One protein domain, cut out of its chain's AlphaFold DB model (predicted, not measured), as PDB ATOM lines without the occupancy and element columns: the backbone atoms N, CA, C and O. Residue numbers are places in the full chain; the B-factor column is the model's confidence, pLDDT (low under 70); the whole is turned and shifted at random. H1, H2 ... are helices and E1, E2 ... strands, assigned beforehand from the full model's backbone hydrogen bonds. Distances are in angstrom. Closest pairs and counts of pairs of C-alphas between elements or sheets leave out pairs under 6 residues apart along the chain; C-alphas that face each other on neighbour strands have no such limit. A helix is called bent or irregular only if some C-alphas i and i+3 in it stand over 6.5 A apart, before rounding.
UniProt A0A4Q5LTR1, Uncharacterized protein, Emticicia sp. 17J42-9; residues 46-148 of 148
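Overview. This is residues 46 to 148 of the 148 residues of an uncharacterized protein of Emticicia sp. 17J42-9 (UniProt A0A4Q5LTR1). A strongly twisted sheet of six strands curls round helix H1, and helix H3 crosses H1 where they touch; short H2 packs on the sheet beside E4. The printed part has 103 residues, of mixed class, with three named helices and six named strands in the order E1 H1 E2 E3 H2 E4 E5 E6 H3. The branched sheet has antiparallel neighbours, three of them beside E5. The whole is compact, with a radius of gyration of the C-alphas of 12.8 A and spans of 40 by 28 by 25 A.

Arrangement. Start at E1, residues 48 to 52, neighbour of E6, residues 128 to 134; N 49 and O 133 are 2.8 A apart. H1, residues 53 to 67, is on the sheet, which curls round it; the closest C-alphas of H1 and E6 are those of Val 53 and Tyr 130, 5.2 A apart; H1 is irregular, with C-alphas 63 and 66 9.5 A apart. E2, residues 68 to 71, and E3, residues 77 to 83, form a hairpin, with N 69 and O 81 2.8 A apart. H2, residues 98 to 101, is on the sheet; its closest C-alpha pair with E4, residues 107 to 111, is Leu 100 and Ile 109, 5.4 A. E4, E5, residues 115 to 125, and E6 form a meander, each strand the antiparallel neighbour of the one before; look for N 108 and O 119, 2.8 A, and N 123 and O 130, 2.8 A. E3 also neighbours E5, with N 80 and O 118 2.8 A apart. H3, residues 135 to 146, only grazes the sheet with residues 135 to 138. Its residues 141 to 145 touch residues 59 to 63 of H1 at a steep tilt of 61 degrees, the same way; the closest C-alphas are Val 63 and Ala 145, 5.6 A. Every O i to N i+4 pair is within hydrogen-bond range in H3, and 9 of 11 in H1; H2 is too short for one.

Along the chain. Find C-alpha 48 at (146.255, 157.689, 134.898), where E1 begins. H1 spans 18.3 A, E3 19.2 A, E5 31.3 A and E6 19.5 A. H3 runs 16.4 A to C-alpha 146 at (126.793, 150.160, 137.389).

Size, cuts and confidence. The C-alphas farthest apart are Gly 86 and Asp 126, 40.4 A. The printed part has no cut, and the link from E3 to H2, residues 84 to 97, is long. Mean pLDDT of the printed part is 85.0; residues 73 to 75 and 85 to 90 are under 70.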
ATOM      1  N   ARG A  46     147.970 160.941 130.734       79.12
ATOM      2  CA  ARG A  46     146.570 160.945 130.265       79.12
ATOM      3  C   ARG A  46     145.796 159.649 130.550       79.12
ATOM      4  O   ARG A  46     144.572 159.648 130.494       79.12
ATOM      5  N   ASN A  47     146.498 158.551 130.808       84.94
ATOM      6  CA  ASN A  47     145.928 157.237 131.067       84.94
ATOM      7  C   ASN A  47     145.940 156.893 132.567       84.94
ATOM      8  O   ASN A  47     145.589 155.764 132.918       84.94
ATOM      9  N   ILE A  48     146.302 157.837 133.442       88.88
ATOM     10  CA  ILE A  48     146.255 157.689 134.898       88.88
ATOM     11  C   ILE A  48     145.366 158.777 135.490       88.88
ATOM     12  O   ILE A  48     145.453 159.946 135.124       88.88
ATOM     13  N   VAL A  49     144.516 158.385 136.431       91.50
ATOM     14  CA  VAL A  49     143.594 159.279 137.129       91.50
ATOM     15  C   VAL A  49     143.899 159.247 138.618       91.50
ATOM     16  O   VAL A  49     144.208 158.197 139.176       91.50
ATOM     17  N   SER A  50     143.795 160.403 139.267       91.44
ATOM     18  CA  SER A  50     143.864 160.525 140.720       91.44
ATOM     19  C   SER A  50     142.459 160.379 141.311       91.44
ATOM     20  O   SER A  50     141.555 161.139 140.959       91.44
ATOM     21  N   ILE A  51     142.247 159.381 142.172       91.94
ATOM     22  CA  ILE A  51     140.942 159.081 142.786       91.94
ATOM     23  C   ILE A  51     141.082 159.087 144.301       91.94
ATOM     24  O   ILE A  51     141.993 158.464 144.839       91.94
ATOM     25  N   GLN A  52     140.157 159.740 145.009       92.50
ATOM     26  CA  GLN A  52     140.149 159.722 146.471       92.50
ATOM     27  C   GLN A  52     140.085 158.280 146.993       92.50
ATOM     28  O   GLN A  52     139.211 157.504 146.596       92.50
ATOM     29  N   VAL A  53     140.978 157.941 147.922       91.19
ATOM     30  CA  VAL A  53     141.135 156.577 148.447       91.19
ATOM     31  C   VAL A  53     139.842 156.052 149.078       91.19
ATOM     32  O   VAL A  53     139.491 154.892 148.868       91.19
ATOM     33  N   ASP A  54     139.084 156.903 149.773       89.69
ATOM     34  CA  ASP A  54     137.790 156.527 150.361       89.69
ATOM     35  C   ASP A  54     136.773 156.114 149.285       89.69
ATOM     36  O   ASP A  54     136.114 155.079 149.398       89.69
ATOM     37  N   SER A  55     136.688 156.892 148.200       91.12
ATOM     38  CA  SER A  55     135.789 156.612 147.075       91.12
ATOM     39  C   SER A  55     136.186 155.321 146.363       91.12
ATOM     40  O   SER A  55     135.342 154.462 146.112       91.12
ATOM     41  N   LEU A  56     137.484 155.144 146.105       92.00
ATOM     42  CA  LEU A  56     138.022 153.934 145.493       92.00
ATOM     43  C   LEU A  56     137.758 152.690 146.357       92.00
ATOM     44  O   LEU A  56     137.337 151.655 145.839       92.00
ATOM     45  N   THR A  57     137.936 152.801 147.677       91.38
ATOM     46  CA  THR A  57     137.645 151.726 148.640       91.38
ATOM     47  C   THR A  57     136.173 151.333 148.606       91.38
ATOM     48  O   THR A  57     135.853 150.143 148.578       91.38
ATOM     49  N   ASN A  58     135.273 152.317 148.576       90.50
ATOM     50  CA  ASN A  58     133.835 152.068 148.517       90.50
ATOM     51  C   ASN A  58     133.429 151.357 147.220       90.50
ATOM     52  O   ASN A  58     132.680 150.385 147.279       90.50
ATOM     53  N   ILE A  59     133.965 151.780 146.071       89.62
ATOM     54  CA  ILE A  59     133.694 151.134 144.778       89.62
ATOM     55  C   ILE A  59     134.205 149.687 144.778       89.62
ATOM     56  O   ILE A  59     133.475 148.775 144.393       89.62
ATOM     57  N   ILE A  60     135.424 149.442 145.264       89.94
ATOM     58  CA  ILE A  60     135.991 148.086 145.333       89.94
ATOM     59  C   ILE A  60     135.155 147.185 146.246       89.94
ATOM     60  O   ILE A  60     134.866 146.048 145.875       89.94
ATOM     61  N   ARG A  61     134.722 147.688 147.408       88.62
ATOM     62  CA  ARG A  61     133.829 146.953 148.319       88.62
ATOM     63  C   ARG A  61     132.468 146.671 147.690       88.62
ATOM     64  O   ARG A  61     131.950 145.577 147.867       88.62
ATOM     65  N   LEU A  62     131.900 147.616 146.943       87.69
ATOM     66  CA  LEU A  62     130.640 147.410 146.228       87.69
ATOM     67  C   LEU A  62     130.777 146.292 145.183       87.69
ATOM     68  O   LEU A  62     129.978 145.354 145.150       87.69
ATOM     69  N   VAL A  63     131.822 146.363 144.356       87.38
ATOM     70  CA  VAL A  63     132.042 145.441 143.236       87.38
ATOM     71  C   VAL A  63     132.425 144.040 143.715       87.38
ATOM     72  O   VAL A  63     131.809 143.061 143.291       87.38
ATOM     73  N   TYR A  64     133.391 143.927 144.623       85.62
ATOM     74  CA  TYR A  64     133.987 142.643 145.010       85.62
ATOM     75  C   TYR A  64     133.550 142.142 146.392       85.62
ATOM     76  O   TYR A  64     133.785 140.984 146.718       85.62
ATOM     77  N   GLY A  65     132.882 142.960 147.210       84.94
ATOM     78  CA  GLY A  65     132.382 142.534 148.519       84.94
ATOM     79  C   GLY A  65     133.490 141.965 149.408       84.94
ATOM     80  O   GLY A  65     134.498 142.623 149.661       84.94
ATOM     81  N   THR A  66     133.294 140.730 149.871       84.06
ATOM     82  CA  THR A  66     134.248 139.984 150.709       84.06
ATOM     83  C   THR A  66     135.433 139.404 149.940       84.06
ATOM     84  O   THR A  66     136.400 138.977 150.565       84.06
ATOM     85  N   ASP A  67     135.382 139.398 148.605       85.94
ATOM     86  CA  ASP A  67     136.452 138.867 147.753       85.94
ATOM     87  C   ASP A  67     137.612 139.859 147.586       85.94
ATOM     88  O   ASP A  67     138.650 139.510 147.024       85.94
ATOM     89  N   ALA A  68     137.466 141.099 148.073       86.75
ATOM     90  CA  ALA A  68     138.525 142.100 148.084       86.75
ATOM     91  C   ALA A  68     138.954 142.465 149.510       86.75
ATOM     92  O   ALA A  68     138.151 142.867 150.351       86.75
ATOM     93  N   ALA A  69     140.260 142.410 149.748       87.75
ATOM     94  CA  ALA A  69     140.915 142.991 150.907       87.75
ATOM     95  C   ALA A  69     141.628 144.280 150.489       87.75
ATOM     96  O   ALA A  69     142.402 144.305 149.532       87.75
ATOM     97  N   VAL A  70     141.366 145.352 151.229       86.81
ATOM     98  CA  VAL A  70     141.964 146.667 151.007       86.81
ATOM     99  C   VAL A  70     142.804 147.022 152.222       86.81
ATOM    100  O   VAL A  70     142.305 147.001 153.347       86.81
ATOM    101  N   THR A  71     144.068 147.357 151.998       86.56
ATOM    102  CA  THR A  71     145.003 147.761 153.051       86.56
ATOM    103  C   THR A  71     145.691 149.062 152.675       86.56
ATOM    104  O   THR A  71     146.168 149.210 151.551       86.56
ATOM    105  N   LEU A  72     145.781 149.976 153.638       80.31
ATOM    106  CA  LEU A  72     146.612 151.173 153.564       80.31
ATOM    107  C   LEU A  72     147.825 150.975 154.486       80.31
ATOM    108  O   LEU A  72     147.734 151.325 155.663       80.31
ATOM    109  N   PRO A  73     148.928 150.373 154.012       65.81
ATOM    110  CA  PRO A  73     150.170 150.334 154.776       65.81
ATOM    111  C   PRO A  73     150.744 151.753 154.941       65.81
ATOM    112  O   PRO A  73     151.204 152.361 153.979       65.81
ATOM    113  N   ASP A  74     150.653 152.262 156.169       59.72
ATOM    114  CA  ASP A  74     151.348 153.370 156.849       59.72
ATOM    115  C   ASP A  74     151.644 154.727 156.174       59.72
ATOM    116  O   ASP A  74     151.735 155.693 156.924       59.72
ATOM    117  N   SER A  75     151.664 154.911 154.847       61.44
ATOM    118  CA  SER A  75     151.506 156.257 154.235       61.44
ATOM    119  C   SER A  75     151.511 156.313 152.709       61.44
ATOM    120  O   SER A  75     150.945 157.258 152.166       61.44
ATOM    121  N   GLU A  76     152.124 155.362 152.005       76.12
ATOM    122  CA  GLU A  76     152.561 155.630 150.618       76.12
ATOM    123  C   GLU A  76     151.825 154.831 149.543       76.12
ATOM    124  O   GLU A  76     151.847 155.213 148.373       76.12
ATOM    125  N   ALA A  77     151.142 153.749 149.918       84.31
ATOM    126  CA  ALA A  77     150.492 152.867 148.960       84.31
ATOM    127  C   ALA A  77     149.097 152.432 149.413       84.31
ATOM    128  O   ALA A  77     148.857 152.102 150.571       84.31
ATOM    129  N   TYR A  78     148.178 152.405 148.458       90.06
ATOM    130  CA  TYR A  78     146.852 151.826 148.551       90.06
ATOM    131  C   TYR A  78     146.903 150.447 147.900       90.06
ATOM    132  O   TYR A  78     147.086 150.337 146.687       90.06
ATOM    133  N   VAL A  79     146.780 149.392 148.704       90.94
ATOM    134  CA  VAL A  79     146.928 148.011 148.235       90.94
ATOM    135  C   VAL A  79     145.574 147.317 148.220       90.94
ATOM    136  O   VAL A  79     144.853 147.297 149.219       90.94
ATOM    137  N   VAL A  80     145.257 146.712 147.082       90.25
ATOM    138  CA  VAL A  80     144.031 145.968 146.816       90.25
ATOM    139  C   VAL A  80     144.407 144.537 146.474       90.25
ATOM    140  O   VAL A  80     145.140 144.286 145.519       90.25
ATOM    141  N   LYS A  81     143.886 143.586 147.241       90.56
ATOM    142  CA  LYS A  81     144.046 142.153 146.999       90.56
ATOM    143  C   LYS A  81     142.681 141.564 146.719       90.56
ATOM    144  O   LYS A  81     141.818 141.592 147.588       90.56
ATOM    145  N   ILE A  82     142.492 141.034 145.522       88.12
ATOM    146  CA  ILE A  82     141.242 140.419 145.086       88.12
ATOM    147  C   ILE A  82     141.484 138.918 144.953       88.12
ATOM    148  O   ILE A  82     142.388 138.485 144.231       88.12
ATOM    149  N   GLN A  83     140.680 138.131 145.656       83.25
ATOM    150  CA  GLN A  83     140.676 136.676 145.616       83.25
ATOM    151  C   GLN A  83     139.233 136.208 145.428       83.25
ATOM    152  O   GLN A  83     138.434 136.248 146.353       83.25
ATOM    153  N   ASN A  84     138.915 135.744 144.227       70.69
ATOM    154  CA  ASN A  84     137.570 135.343 143.845       70.69
ATOM    155  C   ASN A  84     137.419 133.829 144.033       70.69
ATOM    156  O   ASN A  84     138.301 133.059 143.637       70.69
ATOM    157  N   GLN A  85     136.324 133.416 144.674       56.56
ATOM    158  CA  GLN A  85     136.032 132.017 145.000       56.56
ATOM    159  C   GLN A  85     135.136 131.310 143.967       56.56
ATOM    160  O   GLN A  85     134.880 130.119 144.130       56.56
ATOM    161  N   GLY A  86     134.681 131.986 142.901       48.66
ATOM    162  CA  GLY A  86     133.736 131.375 141.950       48.66
ATOM    163  C   GLY A  86     133.769 131.857 140.496       48.66
ATOM    164  O   GLY A  86     133.411 131.073 139.625       48.66
ATOM    165  N   ASN A  87     134.231 133.079 140.202       50.78
ATOM    166  CA  ASN A  87     134.306 133.621 138.835       50.78
ATOM    167  C   ASN A  87     135.732 134.082 138.486       50.78
ATOM    168  O   ASN A  87     136.512 134.463 139.360       50.78
ATOM    169  N   GLU A  88     136.096 134.047 137.202       54.78
ATOM    170  CA  GLU A  88     137.395 134.542 136.738       54.78
ATOM    171  C   GLU A  88     137.614 136.007 137.159       54.78
ATOM    172  O   GLU A  88     136.841 136.896 136.806       54.78
ATOM    173  N   ILE A  89     138.729 136.285 137.849       60.91
ATOM    174  CA  ILE A  89     139.278 137.646 137.999       60.91
ATOM    175  C   ILE A  89     139.995 138.052 136.704       60.91
ATOM    176  O   ILE A  89     141.142 138.500 136.719       60.91
ATOM    177  N   SER A  90     139.378 137.812 135.551       57.94
ATOM    178  CA  SER A  90     139.928 138.273 134.278       57.94
ATOM    179  C   SER A  90     139.883 139.801 134.215       57.94
ATOM    180  O   SER A  90     140.848 140.447 133.824       57.94
ATOM    181  N   ASN A  91     138.842 140.401 134.789       75.44
ATOM    182  CA  ASN A  91     138.447 141.737 134.386       75.44
ATOM    183  C   ASN A  91     138.587 142.821 135.472       75.44
ATOM    184  O   ASN A  91     137.649 143.571 135.706       75.44
ATOM    185  N   PHE A  92     139.714 142.897 136.193       85.25
ATOM    186  CA  PHE A  92     140.004 144.044 137.089       85.25
ATOM    187  C   PHE A  92     140.671 145.206 136.341       85.25
ATOM    188  O   PHE A  92     140.392 146.373 136.590       85.25
ATOM    189  N   TYR A  93     141.557 144.874 135.406       86.81
ATOM    190  CA  TYR A  93     142.359 145.809 134.619       86.81
ATOM    191  C   TYR A  93     141.888 145.846 133.154       86.81
ATOM    192  O   TYR A  93     142.697 146.000 132.244       86.81
ATOM    193  N   ASN A  94     140.578 145.662 132.936       85.62
ATOM    194  CA  ASN A  94     139.929 145.644 131.618       85.62
ATOM    195  C   ASN A  94     140.575 144.671 130.611       85.62
ATOM    196  O   ASN A  94     140.756 145.006 129.443       85.62
ATOM    197  N   ASP A  95     141.035 143.509 131.090       82.56
ATOM    198  CA  ASP A  95     141.791 142.524 130.306       82.56
ATOM    199  C   ASP A  95     143.017 143.099 129.561       82.56
ATOM    200  O   ASP A  95     143.520 142.480 128.629       82.56
ATOM    201  N   ASN A  96     143.543 144.260 129.975       85.56
ATOM    202  CA  ASN A  96     144.714 144.888 129.371       85.56
ATOM    203  C   ASN A  96     146.014 144.250 129.914       85.56
ATOM    204  O   ASN A  96     146.460 144.611 131.010       85.56
ATOM    205  N   PRO A  97     146.677 143.335 129.174       83.69
ATOM    206  CA  PRO A  97     147.854 142.625 129.679       83.69
ATOM    207  C   PRO A  97     149.050 143.555 129.902       83.69
ATOM    208  O   PRO A  97     149.913 143.256 130.723       83.69
ATOM    209  N   ARG A  98     149.086 144.722 129.240       85.00
ATOM    210  CA  ARG A  98     150.189 145.684 129.379       85.00
ATOM    211  C   ARG A  98     150.317 146.210 130.802       85.00
ATOM    212  O   ARG A  98     151.422 146.498 131.237       85.00
ATOM    213  N   LEU A  99     149.211 146.299 131.541       86.88
ATOM    214  CA  LEU A  99     149.231 146.754 132.932       86.88
ATOM    215  C   LEU A  99     149.886 145.742 133.887       86.88
ATOM    216  O   LEU A  99     150.254 146.127 134.994       86.88
ATOM    217  N   LEU A 100     150.048 144.481 133.467       86.94
ATOM    218  CA  LEU A 100     150.775 143.450 134.219       86.94
ATOM    219  C   LEU A 100     152.282 143.463 133.930       86.94
ATOM    220  O   LEU A 100     153.077 143.057 134.773       86.94
ATOM    221  N   GLU A 101     152.662 143.886 132.725       83.44
ATOM    222  CA  GLU A 101     154.048 143.883 132.243       83.44
ATOM    223  C   GLU A 101     154.753 145.229 132.467       83.44
ATOM    224  O   GLU A 101     155.976 145.309 132.398       83.44
ATOM    225  N   MET A 102     153.991 146.289 132.749       83.25
ATOM    226  CA  MET A 102     154.503 147.643 132.937       83.25
ATOM    227  C   MET A 102     155.167 147.850 134.305       83.25
ATOM    228  O   MET A 102     154.770 147.279 135.324       83.25
ATOM    229  N   HIS A 103     156.171 148.726 134.332       83.00
ATOM    230  CA  HIS A 103     156.934 149.092 135.523       83.00
ATOM    231  C   HIS A 103     156.756 150.578 135.864       83.00
ATOM    232  O   HIS A 103     157.717 151.344 135.917       83.00
ATOM    233  N   ASP A 104     155.508 150.989 136.113       88.12
ATOM    234  CA  ASP A 104     155.198 152.368 136.490       88.12
ATOM    235  C   ASP A 104     155.493 152.602 137.982       88.12
ATOM    236  O   ASP A 104     155.170 151.790 138.846       88.12
ATOM    237  N   LYS A 105     156.091 153.747 138.315       87.94
ATOM    238  CA  LYS A 105     156.379 154.114 139.712       87.94
ATOM    239  C   LYS A 105     155.116 154.405 140.531       87.94
ATOM    240  O   LYS A 105     155.187 154.418 141.754       87.94
ATOM    241  N   ARG A 106     153.988 154.701 139.875       89.94
ATOM    242  CA  ARG A 106     152.728 155.117 140.512       89.94
ATOM    243  C   ARG A 106     151.791 153.957 140.806       89.94
ATOM    244  O   ARG A 106     150.901 154.115 141.632       89.94
ATOM    245  N   PHE A 107     151.952 152.815 140.144       91.56
ATOM    246  CA  PHE A 107     151.115 151.649 140.395       91.56
ATOM    247  C   PHE A 107     151.823 150.351 140.004       91.56
ATOM    248  O   PHE A 107     152.701 150.329 139.151       91.56
ATOM    249  N   SER A 108     151.388 149.240 140.584       91.88
ATOM    250  CA  SER A 108     151.798 147.896 140.181       91.88
ATOM    251  C   SER A 108     150.593 146.976 140.230       91.88
ATOM    252  O   SER A 108     149.855 147.000 141.211       91.88
ATOM    253  N   ILE A 109     150.389 146.163 139.194       91.38
ATOM    254  CA  ILE A 109     149.334 145.147 139.160       91.38
ATOM    255  C   ILE A 109     149.984 143.800 138.877       91.38
ATOM    256  O   ILE A 109     150.751 143.646 137.931       91.38
ATOM    257  N   LYS A 110     149.675 142.812 139.712       90.50
ATOM    258  CA  LYS A 110     150.163 141.441 139.584       90.50
ATOM    259  C   LYS A 110     148.985 140.487 139.588       90.50
ATOM    260  O   LYS A 110     148.060 140.631 140.387       90.50
ATOM    261  N   ARG A 111     149.045 139.478 138.722       87.50
ATOM    262  CA  ARG A 111     148.077 138.382 138.682       87.50
ATOM    263  C   ARG A 111     148.780 137.058 138.953       87.50
ATOM    264  O   ARG A 111     149.728 136.708 138.258       87.50
ATOM    265  N   THR A 112     148.265 136.306 139.921       86.75
ATOM    266  CA  THR A 112     148.758 134.972 140.288       86.75
ATOM    267  C   THR A 112     147.585 133.999 140.275       86.75
ATOM    268  O   THR A 112     146.872 133.845 141.268       86.75
ATOM    269  N   GLY A 113     147.345 133.369 139.121       83.19
ATOM    270  CA  GLY A 113     146.166 132.527 138.895       83.19
ATOM    271  C   GLY A 113     144.868 133.331 139.026       83.19
ATOM    272  O   GLY A 113     144.649 134.289 138.281       83.19
ATOM    273  N   ASN A 114     144.047 132.967 140.014       81.25
ATOM    274  CA  ASN A 114     142.777 133.626 140.347       81.25
ATOM    275  C   ASN A 114     142.933 134.657 141.472       81.25
ATOM    276  O   ASN A 114     142.029 134.835 142.284       81.25
ATOM    277  N   ARG A 115     144.102 135.288 141.582       86.25
ATOM    278  CA  ARG A 115     144.349 136.385 142.519       86.25
ATOM    279  C   ARG A 115     144.913 137.570 141.765       86.25
ATOM    280  O   ARG A 115     145.802 137.389 140.931       86.25
ATOM    281  N   VAL A 116     144.425 138.756 142.092       89.75
ATOM    282  CA  VAL A 116     144.982 140.022 141.617       89.75
ATOM    283  C   VAL A 116     145.433 140.823 142.827       89.75
ATOM    284  O   VAL A 116     144.681 140.993 143.783       89.75
ATOM    285  N   GLU A 117     146.667 141.300 142.787       91.38
ATOM    286  CA  GLU A 117     147.225 142.220 143.768       91.38
ATOM    287  C   GLU A 117     147.621 143.496 143.037       91.38
ATOM    288  O   GLU A 117     148.466 143.471 142.143       91.38
ATOM    289  N   ALA A 118     146.978 144.600 143.395       91.94
ATOM    290  CA  ALA A 118     147.254 145.916 142.854       91.94
ATOM    291  C   ALA A 118     147.725 146.844 143.974       91.94
ATOM    292  O   ALA A 118     147.153 146.856 145.061       91.94
ATOM    293  N   SER A 119     148.762 147.622 143.706       93.06
ATOM    294  CA  SER A 119     149.274 148.669 144.582       93.06
ATOM    295  C   SER A 119     149.232 149.983 143.825       93.06
ATOM    296  O   SER A 119     149.672 150.039 142.678       93.06
ATOM    297  N   PHE A 120     148.712 151.028 144.453       93.94
ATOM    298  CA  PHE A 120     148.598 152.362 143.877       93.94
ATOM    299  C   PHE A 120     149.256 153.359 144.821       93.94
ATOM    300  O   PHE A 120     148.933 153.387 146.006       93.94
ATOM    301  N   VAL A 121     150.172 154.179 144.318       93.12
ATOM    302  CA  VAL A 121     150.810 155.232 145.109       93.12
ATOM    303  C   VAL A 121     149.758 156.244 145.540       93.12
ATOM    304  O   VAL A 121     148.866 156.595 144.759       93.12
ATOM    305  N   ILE A 122     149.869 156.687 146.788       93.00
ATOM    306  CA  ILE A 122     148.983 157.680 147.382       93.00
ATOM    307  C   ILE A 122     149.684 159.038 147.427       93.00
ATOM    308  O   ILE A 122     150.831 159.145 147.850       93.00
ATOM    309  N   GLU A 123     148.956 160.088 147.074       91.00
ATOM    310  CA  GLU A 123     149.303 161.479 147.348       91.00
ATOM    311  C   GLU A 123     148.311 162.073 148.355       91.00
ATOM    312  O   GLU A 123     147.128 161.723 148.362       91.00
ATOM    313  N   THR A 124     148.779 162.966 149.231       89.44
ATOM    314  CA  THR A 124     147.908 163.687 150.170       89.44
ATOM    315  C   THR A 124     147.789 165.146 149.748       89.44
ATOM    316  O   THR A 124     148.784 165.863 149.733       89.44
ATOM    317  N   ILE A 125     146.567 165.585 149.449       87.88
ATOM    318  CA  ILE A 125     146.233 166.960 149.053       87.88
ATOM    319  C   ILE A 125     145.114 167.440 149.977       87.88
ATOM    320  O   ILE A 125     144.106 166.748 150.126       87.88
ATOM    321  N   ASP A 126     145.289 168.592 150.627       87.44
ATOM    322  CA  ASP A 126     144.295 169.190 151.536       87.44
ATOM    323  C   ASP A 126     143.742 168.205 152.584       87.44
ATOM    324  O   ASP A 126     142.536 168.103 152.818       87.44
ATOM    325  N   ASN A 127     144.645 167.442 153.210       85.56
ATOM    326  CA  ASN A 127     144.324 166.422 154.215       85.56
ATOM    327  C   ASN A 127     143.456 165.253 153.692       85.56
ATOM    328  O   ASN A 127     142.866 164.512 154.479       85.56
ATOM    329  N   ARG A 128     143.375 165.068 152.367       88.31
ATOM    330  CA  ARG A 128     142.693 163.949 151.701       88.31
ATOM    331  C   ARG A 128     143.691 163.113 150.913       88.31
ATOM    332  O   ARG A 128     144.591 163.648 150.274       88.31
ATOM    333  N   LYS A 129     143.511 161.793 150.946       90.81
ATOM    334  CA  LYS A 129     144.368 160.831 150.246       90.81
ATOM    335  C   LYS A 129     143.795 160.498 148.874       90.81
ATOM    336  O   LYS A 129     142.619 160.133 148.779       90.81
ATOM    337  N   TYR A 130     144.629 160.548 147.848       92.12
ATOM    338  CA  TYR A 130     144.292 160.186 146.477       92.12
ATOM    339  C   TYR A 130     145.244 159.114 145.958       92.12
ATOM    340  O   TYR A 130     146.440 159.209 146.183       92.12
ATOM    341  N   ALA A 131     144.722 158.106 145.269       93.25
ATOM    342  CA  ALA A 131     145.501 157.053 144.632       93.25
ATOM    343  C   ALA A 131     145.624 157.303 143.124       93.25
ATOM    344  O   ALA A 131     144.638 157.663 142.474       93.25
ATOM    345  N   PHE A 132     146.808 157.056 142.565       93.00
ATOM    346  CA  PHE A 132     147.039 157.075 141.118       93.00
ATOM    347  C   PHE A 132     146.612 155.749 140.489       93.00
ATOM    348  O   PHE A 132     147.269 154.727 140.675       93.00
ATOM    349  N   VAL A 133     145.519 155.760 139.729       93.19
ATOM    350  CA  VAL A 133     144.887 154.554 139.180       93.19
ATOM    351  C   VAL A 133     144.888 154.594 137.646       93.19
ATOM    352  O   VAL A 133     144.503 155.613 137.067       93.19
ATOM    353  N   PRO A 134     145.265 153.505 136.951       93.62
ATOM    354  CA  PRO A 134     145.122 153.406 135.501       93.62
ATOM    355  C   PRO A 134     143.661 153.542 135.063       93.62
ATOM    356  O   PRO A 134     142.771 152.909 135.627       93.62
ATOM    357  N   THR A 135     143.422 154.316 134.009       91.56
ATOM    358  CA  THR A 135     142.093 154.550 133.411       91.56
ATOM    359  C   THR A 135     141.319 153.266 133.108       91.56
ATOM    360  O   THR A 135     140.127 153.217 133.388       91.56
ATOM    361  N   ASP A 136     141.981 152.214 132.619       91.00
ATOM    362  CA  ASP A 136     141.359 150.902 132.382       91.00
ATOM    363  C   ASP A 136     140.754 150.290 133.656       91.00
ATOM    364  O   ASP A 136     139.644 149.763 133.629       91.00
ATOM    365  N   VAL A 137     141.451 150.402 134.794       91.50
ATOM    366  CA  VAL A 137     140.944 149.933 136.095       91.50
ATOM    367  C   VAL A 137     139.732 150.765 136.510       91.50
ATOM    368  O   VAL A 137     138.732 150.216 136.964       91.50
ATOM    369  N   VAL A 138     139.782 152.087 136.317       91.62
ATOM    370  CA  VAL A 138     138.666 152.989 136.650       91.62
ATOM    371  C   VAL A 138     137.431 152.675 135.814       91.62
ATOM    372  O   VAL A 138     136.345 152.509 136.369       91.62
ATOM    373  N   TYR A 139     137.600 152.565 134.494       90.12
ATOM    374  CA  TYR A 139     136.530 152.215 133.566       90.12
ATOM    375  C   TYR A 139     135.879 150.903 133.984       90.12
ATOM    376  O   TYR A 139     134.655 150.809 134.080       90.12
ATOM    377  N   LYS A 140     136.706 149.911 134.317       89.94
ATOM    378  CA  LYS A 140     136.199 148.594 134.641       89.94
ATOM    379  C   LYS A 140     135.492 148.525 135.986       89.94
ATOM    380  O   LYS A 140     134.435 147.909 136.091       89.94
ATOM    381  N   LEU A 141     136.022 149.203 137.000       89.44
ATOM    382  CA  LEU A 141     135.344 149.354 138.283       89.44
ATOM    383  C   LEU A 141     134.001 150.083 138.134       89.44
ATOM    384  O   LEU A 141     133.030 149.679 138.768       89.44
ATOM    385  N   ALA A 142     133.925 151.110 137.283       87.94
ATOM    386  CA  ALA A 142     132.680 151.823 137.007       87.94
ATOM    387  C   ALA A 142     131.649 150.936 136.289       87.94
ATOM    388  O   ALA A 142     130.488 150.901 136.693       87.94
ATOM    389  N   GLU A 143     132.072 150.174 135.276       87.88
ATOM    390  CA  GLU A 143     131.221 149.208 134.572       87.88
ATOM    391  C   GLU A 143     130.653 148.152 135.533       87.88
ATOM    392  O   GLU A 143     129.459 147.855 135.511       87.88
ATOM    393  N   LEU A 144     131.493 147.594 136.408       86.62
ATOM    394  CA  LEU A 144     131.062 146.590 137.380       86.62
ATOM    395  C   LEU A 144     130.153 147.179 138.464       86.62
ATOM    396  O   LEU A 144     129.234 146.499 138.911       86.62
ATOM    397  N   ALA A 145     130.396 148.423 138.882       86.25
ATOM    398  CA  ALA A 145     129.567 149.108 139.868       86.25
ATOM    399  C   ALA A 145     128.180 149.467 139.317       86.25
ATOM    400  O   ALA A 145     127.208 149.372 140.054       86.25
ATOM    401  N   TYR A 146     128.074 149.846 138.037       84.19
ATOM    402  CA  TYR A 146     126.793 150.160 137.389       84.19
ATOM    403  C   TYR A 146     125.870 148.939 137.256       84.19
ATOM    404  O   TYR A 146     124.652 149.075 137.273       84.19
ATOM    405  N   ASN A 147     126.447 147.743 137.120       78.56
ATOM    406  CA  ASN A 147     125.702 146.494 136.946       78.56
ATOM    407  C   ASN A 147     125.299 145.817 138.273       78.56
ATOM    408  O   ASN A 147     124.877 144.657 138.253       78.56
ATOM    409  N   LYS A 148     125.448 146.501 139.414       70.19
ATOM    410  CA  LYS A 148     125.025 146.033 140.741       70.19
ATOM    411  C   LYS A 148     123.878 146.863 141.292       70.19
ATOM    412  O   LYS A 148     123.021 146.246 141.960       70.19
TER     413      LYS A 148